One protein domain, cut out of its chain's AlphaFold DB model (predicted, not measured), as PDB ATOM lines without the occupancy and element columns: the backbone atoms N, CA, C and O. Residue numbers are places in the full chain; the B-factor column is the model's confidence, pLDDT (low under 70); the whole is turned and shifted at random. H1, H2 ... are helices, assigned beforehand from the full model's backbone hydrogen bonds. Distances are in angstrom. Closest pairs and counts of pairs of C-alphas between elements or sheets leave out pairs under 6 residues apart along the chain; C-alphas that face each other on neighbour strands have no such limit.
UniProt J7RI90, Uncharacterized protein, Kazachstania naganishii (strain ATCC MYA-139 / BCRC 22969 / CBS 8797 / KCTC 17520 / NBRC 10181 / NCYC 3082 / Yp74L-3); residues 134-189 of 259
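AT A GLANCE: This is residues 134 to 189 of the 259 residues of an uncharacterized protein of Kazachstania naganishii (strain ATCC MYA-139 / BCRC 22969 / CBS 8797 / KCTC 17520 / NBRC 10181 / NCYC 3082 / Yp74L-3) (UniProt J7RI90). H1 and H2 lie side by side as a helical hairpin, and H3 crosses one side of that pair, reaching from H2 to H1. The link of residues 164 to 172 folds back from the end of H2 to the beginning of H3. The printed part has 56 residues with three named helices, H1, H2 and H3 in that order, and no named strand; the class is all helix. It is compact, with a radius of gyration of the C-alphas of 10.9 A, and rounded, with spans of 29 by 23 by 21 A.

HOW THE PARTS SIT: H1, residues 134 to 147, and H2, residues 152 to 163, form a hairpin. They run opposite ways at a shallow tilt of 11 degrees. They touch through residues 141 to 145 of H1 and 155 to 158 of H2 alone; the closest C-alphas, of Leu 145 and Gln 155, are 6.4 A apart. H3, residues 173 to 186, touches H2 with residues 175 to 179 alone, and the closest C-alphas, of Ala 154 and Ser 175, are 6.3 A apart. H2 and H3 run the same way at a steep tilt of 68 degrees, only just short of about perpendicular. With residues 182 to 186 alone H3 only just touches H1, with 3 pairs of C-alphas within 8 A; the closest, of Leu 140 and Leu 186, are 7.3 A apart. H1 and H3 run opposite ways at a steep tilt of 59 degrees. In H1, H2 and H3 every O i to N i+4 pair is within hydrogen-bond range.

IN THESE COORDINATES: H1 begins at C-alpha 134 (539.976, 474.940, 362.191) and is 19.8 A long from first to last C-alpha. H2, 16.6 A long, begins at C-alpha 152 (524.053, 466.610, 345.661). H3, 20.1 A long, ends at C-alpha 186 (523.711, 477.384, 362.959).

THE WHOLE: The two C-alphas farthest apart, of Leu 135 and Glu 169, are 30.0 A apart. The printed part has no cut. The link from H1 to H2 is tight and that from H2 to H3 is short. The mean pLDDT of the printed part is 73.8; residues 134 to 139 and 164 to 170 are under 70.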
ATOM      1  N   SER A 134     540.320 476.263 362.732       47.56
ATOM      2  CA  SER A 134     539.976 474.940 362.191       47.56
ATOM      3  C   SER A 134     538.919 474.175 363.001       47.56
ATOM      4  O   SER A 134     538.079 473.494 362.421       47.56
ATOM      5  N   LEU A 135     538.906 474.286 364.336       42.91
ATOM      6  CA  LEU A 135     538.100 473.375 365.162       42.91
ATOM      7  C   LEU A 135     536.592 473.691 365.117       42.91
ATOM      8  O   LEU A 135     535.775 472.783 364.966       42.91
ATOM      9  N   GLU A 136     536.213 474.971 365.170       48.69
ATOM     10  CA  GLU A 136     534.802 475.388 365.105       48.69
ATOM     11  C   GLU A 136     534.244 475.329 363.676       48.69
ATOM     12  O   GLU A 136     533.129 474.851 363.464       48.69
ATOM     13  N   THR A 137     535.033 475.739 362.676       54.38
ATOM     14  CA  THR A 137     534.617 475.690 361.261       54.38
ATOM     15  C   THR A 137     534.475 474.255 360.751       54.38
ATOM     16  O   THR A 137     533.542 473.967 360.006       54.38
ATOM     17  N   SER A 138     535.314 473.329 361.228       59.50
ATOM     18  CA  SER A 138     535.175 471.882 361.018       59.50
ATOM     19  C   SER A 138     533.831 471.343 361.527       59.50
ATOM     20  O   SER A 138     533.160 470.574 360.832       59.50
ATOM     21  N   SER A 139     533.388 471.782 362.710       66.44
ATOM     22  CA  SER A 139     532.132 471.312 363.310       66.44
ATOM     23  C   SER A 139     530.889 471.820 362.568       66.44
ATOM     24  O   SER A 139     529.978 471.048 362.283       66.44
ATOM     25  N   LEU A 140     530.878 473.091 362.157       73.38
ATOM     26  CA  LEU A 140     529.778 473.663 361.374       73.38
ATOM     27  C   LEU A 140     529.706 473.035 359.985       73.38
ATOM     28  O   LEU A 140     528.633 472.710 359.488       73.38
ATOM     29  N   PHE A 141     530.861 472.823 359.364       77.00
ATOM     30  CA  PHE A 141     530.928 472.263 358.028       77.00
ATOM     31  C   PHE A 141     530.527 470.778 357.997       77.00
ATOM     32  O   PHE A 141     529.854 470.341 357.065       77.00
ATOM     33  N   THR A 142     530.869 470.002 359.031       78.31
ATOM     34  CA  THR A 142     530.376 468.619 359.180       78.31
ATOM     35  C   THR A 142     528.870 468.573 359.449       78.31
ATOM     36  O   THR A 142     528.184 467.751 358.845       78.31
ATOM     37  N   GLN A 143     528.333 469.493 360.260       79.44
ATOM     38  CA  GLN A 143     526.886 469.629 360.472       79.44
ATOM     39  C   GLN A 143     526.137 470.012 359.188       79.44
ATOM     40  O   GLN A 143     525.095 469.428 358.899       79.44
ATOM     41  N   LEU A 144     526.671 470.941 358.389       80.94
ATOM     42  CA  LEU A 144     526.094 471.314 357.093       80.94
ATOM     43  C   LEU A 144     526.123 470.137 356.113       80.94
ATOM     44  O   LEU A 144     525.102 469.829 355.507       80.94
ATOM     45  N   LEU A 145     527.241 469.413 356.008       81.50
ATOM     46  CA  LEU A 145     527.318 468.212 355.167       81.50
ATOM     47  C   LEU A 145     526.332 467.117 355.596       81.50
ATOM     48  O   LEU A 145     525.810 466.407 354.742       81.50
ATOM     49  N   GLN A 146     526.071 466.979 356.897       81.81
ATOM     50  CA  GLN A 146     525.089 466.024 357.411       81.81
ATOM     51  C   GLN A 146     523.647 466.465 357.124       81.81
ATOM     52  O   GLN A 146     522.792 465.627 356.853       81.81
ATOM     53  N   ARG A 147     523.362 467.771 357.177       81.31
ATOM     54  CA  ARG A 147     522.036 468.335 356.873       81.31
ATOM     55  C   ARG A 147     521.703 468.279 355.389       81.31
ATOM     56  O   ARG A 147     520.565 467.998 355.040       81.31
ATOM     57  N   PHE A 148     522.699 468.494 354.539       84.19
ATOM     58  CA  PHE A 148     522.590 468.404 353.086       84.19
ATOM     59  C   PHE A 148     523.041 467.027 352.563       84.19
ATOM     60  O   PHE A 148     523.600 466.916 351.475       84.19
ATOM     61  N   ALA A 149     522.823 465.953 353.331       79.69
ATOM     62  CA  ALA A 149     523.188 464.595 352.916       79.69
ATOM     63  C   ALA A 149     522.470 464.160 351.621       79.69
ATOM     64  O   ALA A 149     523.065 463.470 350.794       79.69
ATOM     65  N   ASP A 150     521.237 464.630 351.433       82.62
ATOM     66  CA  ASP A 150     520.378 464.271 350.301       82.62
ATOM     67  C   ASP A 150     520.518 465.226 349.100       82.62
ATOM     68  O   ASP A 150     520.051 464.921 348.004       82.62
ATOM     69  N   ASP A 151     521.187 466.371 349.279       82.81
ATOM     70  CA  ASP A 151     521.347 467.397 348.247       82.81
ATOM     71  C   ASP A 151     522.750 467.334 347.621       82.81
ATOM     72  O   ASP A 151     523.759 467.766 348.194       82.81
ATOM     73  N   ALA A 152     522.812 466.776 346.410       80.75
ATOM     74  CA  ALA A 152     524.053 466.610 345.661       80.75
ATOM     75  C   ALA A 152     524.696 467.950 345.261       80.75
ATOM     76  O   ALA A 152     525.930 468.049 345.218       80.75
ATOM     77  N   GLU A 153     523.893 468.985 344.997       80.75
ATOM     78  CA  GLU A 153     524.388 470.314 344.633       80.75
ATOM     79  C   GLU A 153     524.981 471.006 345.853       80.75
ATOM     80  O   GLU A 153     526.130 471.458 345.812       80.75
ATOM     81  N   ALA A 154     524.258 470.998 346.976       79.19
ATOM     82  CA  ALA A 154     524.749 471.586 348.215       79.19
ATOM     83  C   ALA A 154     526.031 470.908 348.711       79.19
ATOM     84  O   ALA A 154     526.959 471.584 349.159       79.19
ATOM     85  N   GLN A 155     526.167 469.589 348.548       78.75
ATOM     86  CA  GLN A 155     527.426 468.908 348.854       78.75
ATOM     87  C   GLN A 155     528.578 469.309 347.942       78.75
ATOM     88  O   GLN A 155     529.711 469.410 348.419       78.75
ATOM     89  N   LYS A 156     528.324 469.495 346.642       80.00
ATOM     90  CA  LYS A 156     529.349 469.937 345.687       80.00
ATOM     91  C   LYS A 156     529.852 471.330 346.067       80.00
ATOM     92  O   LYS A 156     531.065 471.526 346.117       80.00
ATOM     93  N   ILE A 157     528.936 472.235 346.421       79.62
ATOM     94  CA  ILE A 157     529.228 473.600 346.886       79.62
ATOM     95  C   ILE A 157     530.010 473.577 348.196       79.62
ATOM     96  O   ILE A 157     531.047 474.220 348.322       79.62
ATOM     97  N   LEU A 158     529.551 472.816 349.187       79.88
ATOM     98  CA  LEU A 158     530.252 472.728 350.461       79.88
ATOM     99  C   LEU A 158     531.668 472.185 350.224       79.88
ATOM    100  O   LEU A 158     532.648 472.824 350.611       79.88
ATOM    101  N   LYS A 159     531.813 471.041 349.542       77.44
ATOM    102  CA  LYS A 159     533.124 470.421 349.273       77.44
ATOM    103  C   LYS A 159     534.071 471.364 348.522       77.44
ATOM    104  O   LYS A 159     535.254 471.376 348.853       77.44
ATOM    105  N   SER A 160     533.568 472.160 347.577       75.19
ATOM    106  CA  SER A 160     534.364 473.138 346.829       75.19
ATOM    107  C   SER A 160     534.788 474.338 347.690       75.19
ATOM    108  O   SER A 160     535.953 474.739 347.659       75.19
ATOM    109  N   LEU A 161     533.904 474.831 348.566       76.12
ATOM    110  CA  LEU A 161     534.226 475.859 349.564       76.12
ATOM    111  C   LEU A 161     535.316 475.392 350.539       76.12
ATOM    112  O   LEU A 161     536.201 476.169 350.894       76.12
ATOM    113  N   ARG A 162     535.300 474.114 350.937       74.12
ATOM    114  CA  ARG A 162     536.332 473.532 351.814       74.12
ATOM    115  C   ARG A 162     537.696 473.413 351.138       74.12
ATOM    116  O   ARG A 162     538.711 473.551 351.814       74.12
ATOM    117  N   THR A 163     537.734 473.122 349.842       72.06
ATOM    118  CA  THR A 163     538.989 472.993 349.083       72.06
ATOM    119  C   THR A 163     539.498 474.327 348.534       72.06
ATOM    120  O   THR A 163     540.576 474.364 347.947       72.06
ATOM    121  N   GLY A 164     538.754 475.424 348.729       59.34
ATOM    122  CA  GLY A 164     539.079 476.742 348.180       59.34
ATOM    123  C   GLY A 164     538.887 476.842 346.661       59.34
ATOM    124  O   GLY A 164     539.301 477.828 346.055       59.34
ATOM    125  N   GLY A 165     538.277 475.828 346.037       59.25
ATOM    126  CA  GLY A 165     537.960 475.815 344.613       59.25
ATOM    127  C   GLY A 165     536.632 476.518 344.367       59.25
ATOM    128  O   GLY A 165     535.576 475.969 344.658       59.25
ATOM    129  N   PHE A 166     536.671 477.734 343.835       54.16
ATOM    130  CA  PHE A 166     535.469 478.520 343.568       54.16
ATOM    131  C   PHE A 166     535.048 478.334 342.104       54.16
ATOM    132  O   PHE A 166     535.608 478.963 341.213       54.16
ATOM    133  N   ILE A 167     534.088 477.442 341.843       52.84
ATOM    134  CA  ILE A 167     533.407 477.345 340.542       52.84
ATOM    135  C   ILE A 167     531.939 477.688 340.800       52.84
ATOM    136  O   ILE A 167     531.174 476.843 341.256       52.84
ATOM    137  N   ILE A 168     531.589 478.958 340.595       58.41
ATOM    138  CA  ILE A 168     530.231 479.498 340.799       58.41
ATOM    139  C   ILE A 168     529.354 479.257 339.562       58.41
ATOM    140  O   ILE A 168     528.135 479.278 339.661       58.41
ATOM    141  N   GLU A 169     529.964 479.027 338.397       59.81
ATOM    142  CA  GLU A 169     529.286 479.138 337.098       59.81
ATOM    143  C   GLU A 169     528.171 478.100 336.880       59.81
ATOM    144  O   GLU A 169     527.212 478.394 336.177       59.81
ATOM    145  N   ASP A 170     528.230 476.948 337.560       64.06
ATOM    146  CA  ASP A 170     527.244 475.862 337.427       64.06
ATOM    147  C   ASP A 170     526.343 475.692 338.662       64.06
ATOM    148  O   ASP A 170     525.753 474.629 338.868       64.06
ATOM    149  N   VAL A 171     526.291 476.684 339.552       71.00
ATOM    150  CA  VAL A 171     525.576 476.552 340.824       71.00
ATOM    151  C   VAL A 171     524.267 477.327 340.792       71.00
ATOM    152  O   VAL A 171     524.255 478.533 340.554       71.00
ATOM    153  N   SER A 172     523.164 476.643 341.109       78.50
ATOM    154  CA  SER A 172     521.868 477.290 341.296       78.50
ATOM    155  C   SER A 172     521.941 478.324 342.437       78.50
ATOM    156  O   SER A 172     522.285 477.968 343.571       78.50
ATOM    157  N   PRO A 173     521.589 479.600 342.186       77.75
ATOM    158  CA  PRO A 173     521.568 480.635 343.221       77.75
ATOM    159  C   PRO A 173     520.630 480.293 344.389       77.75
ATOM    160  O   PRO A 173     520.926 480.621 345.538       77.75
ATOM    161  N   ALA A 174     519.542 479.564 344.118       80.06
ATOM    162  CA  ALA A 174     518.606 479.096 345.139       80.06
ATOM    163  C   ALA A 174     519.269 478.127 346.137       80.06
ATOM    164  O   ALA A 174     519.038 478.211 347.349       80.06
ATOM    165  N   SER A 175     520.151 477.248 345.652       80.31
ATOM    166  CA  SER A 175     520.911 476.306 346.482       80.31
ATOM    167  C   SER A 175     521.905 477.051 347.388       80.31
ATOM    168  O   SER A 175     522.051 476.716 348.564       80.31
ATOM    169  N   LEU A 176     522.520 478.138 346.897       81.69
ATOM    170  CA  LEU A 176     523.398 479.003 347.701       81.69
ATOM    171  C   LEU A 176     522.643 479.738 348.810       81.69
ATOM    172  O   LEU A 176     523.095 479.747 349.955       81.69
ATOM    173  N   ILE A 177     521.482 480.312 348.494       83.06
ATOM    174  CA  ILE A 177     520.627 480.991 349.475       83.06
ATOM    175  C   ILE A 177     520.172 480.011 350.561       83.06
ATOM    176  O   ILE A 177     520.216 480.326 351.750       83.06
ATOM    177  N   THR A 178     519.823 478.782 350.176       84.12
ATOM    178  CA  THR A 178     519.422 477.730 351.120       84.12
ATOM    179  C   THR A 178     520.560 477.367 352.079       84.12
ATOM    180  O   THR A 178     520.343 477.265 353.289       84.12
ATOM    181  N   ILE A 179     521.794 477.249 351.575       83.38
ATOM    182  CA  ILE A 179     522.984 477.025 352.409       83.38
ATOM    183  C   ILE A 179     523.228 478.216 353.342       83.38
ATOM    184  O   ILE A 179     523.456 478.010 354.532       83.38
ATOM    185  N   LEU A 180     523.148 479.455 352.845       81.69
ATOM    186  CA  LEU A 180     523.342 480.668 353.653       81.69
ATOM    187  C   LEU A 180     522.307 480.786 354.778       81.69
ATOM    188  O   LEU A 180     522.648 481.155 355.904       81.69
ATOM    189  N   ARG A 181     521.057 480.403 354.511       81.88
ATOM    190  CA  ARG A 181     519.992 480.363 355.515       81.88
ATOM    191  C   ARG A 181     520.286 479.340 356.613       81.88
ATOM    192  O   ARG A 181     520.121 479.646 357.792       81.88
ATOM    193  N   GLU A 182     520.760 478.148 356.254       81.56
ATOM    194  CA  GLU A 182     521.173 477.132 357.234       81.56
ATOM    195  C   GLU A 182     522.434 477.544 358.008       81.56
ATOM    196  O   GLU A 182     522.510 477.340 359.221       81.56
ATOM    197  N   VAL A 183     523.387 478.223 357.364       81.62
ATOM    198  CA  VAL A 183     524.551 478.819 358.042       81.62
ATOM    199  C   VAL A 183     524.102 479.845 359.086       81.62
ATOM    200  O   VAL A 183     524.593 479.812 360.214       81.62
ATOM    201  N   ASN A 184     523.130 480.701 358.763       80.25
ATOM    202  CA  ASN A 184     522.582 481.677 359.709       80.25
ATOM    203  C   ASN A 184     521.810 481.036 360.870       80.25
ATOM    204  O   ASN A 184     521.843 481.566 361.981       80.25
ATOM    205  N   LYS A 185     521.151 479.890 360.656       79.81
ATOM    206  CA  LYS A 185     520.515 479.124 361.743       79.81
ATOM    207  C   LYS A 185     521.546 478.527 362.699       79.81
ATOM    208  O   LYS A 185     521.342 478.555 363.910       79.81
ATOM    209  N   LEU A 186     522.643 477.992 362.161       75.69
ATOM    210  CA  LEU A 186     523.711 477.384 362.959       75.69
ATOM    211  C   LEU A 186     524.614 478.432 363.624       75.69
ATOM    212  O   LEU A 186     525.180 478.172 364.686       75.69
ATOM    213  N   ARG A 187     524.742 479.623 363.028       75.31
ATOM    214  CA  ARG A 187     525.548 480.728 363.551       75.31
ATOM    215  C   ARG A 187     524.848 482.079 363.346       75.31
ATOM    216  O   ARG A 187     525.174 482.803 362.403       75.31
ATOM    217  N   PRO A 188     523.935 482.463 364.251       72.12
ATOM    218  CA  PRO A 188     523.234 483.733 364.148       72.12
ATOM    219  C   PRO A 188     524.175 484.890 364.505       72.12
ATOM    220  O   PRO A 188     524.390 485.213 365.672       72.12
ATOM    221  N   VAL A 189     524.747 485.526 363.485       77.00
ATOM    222  CA  VAL A 189     525.457 486.803 363.611       77.00
ATOM    223  C   VAL A 189     524.528 487.889 363.084       77.00
ATOM    224  O   VAL A 189     524.064 487.803 361.953       77.00
TER     225      VAL A 189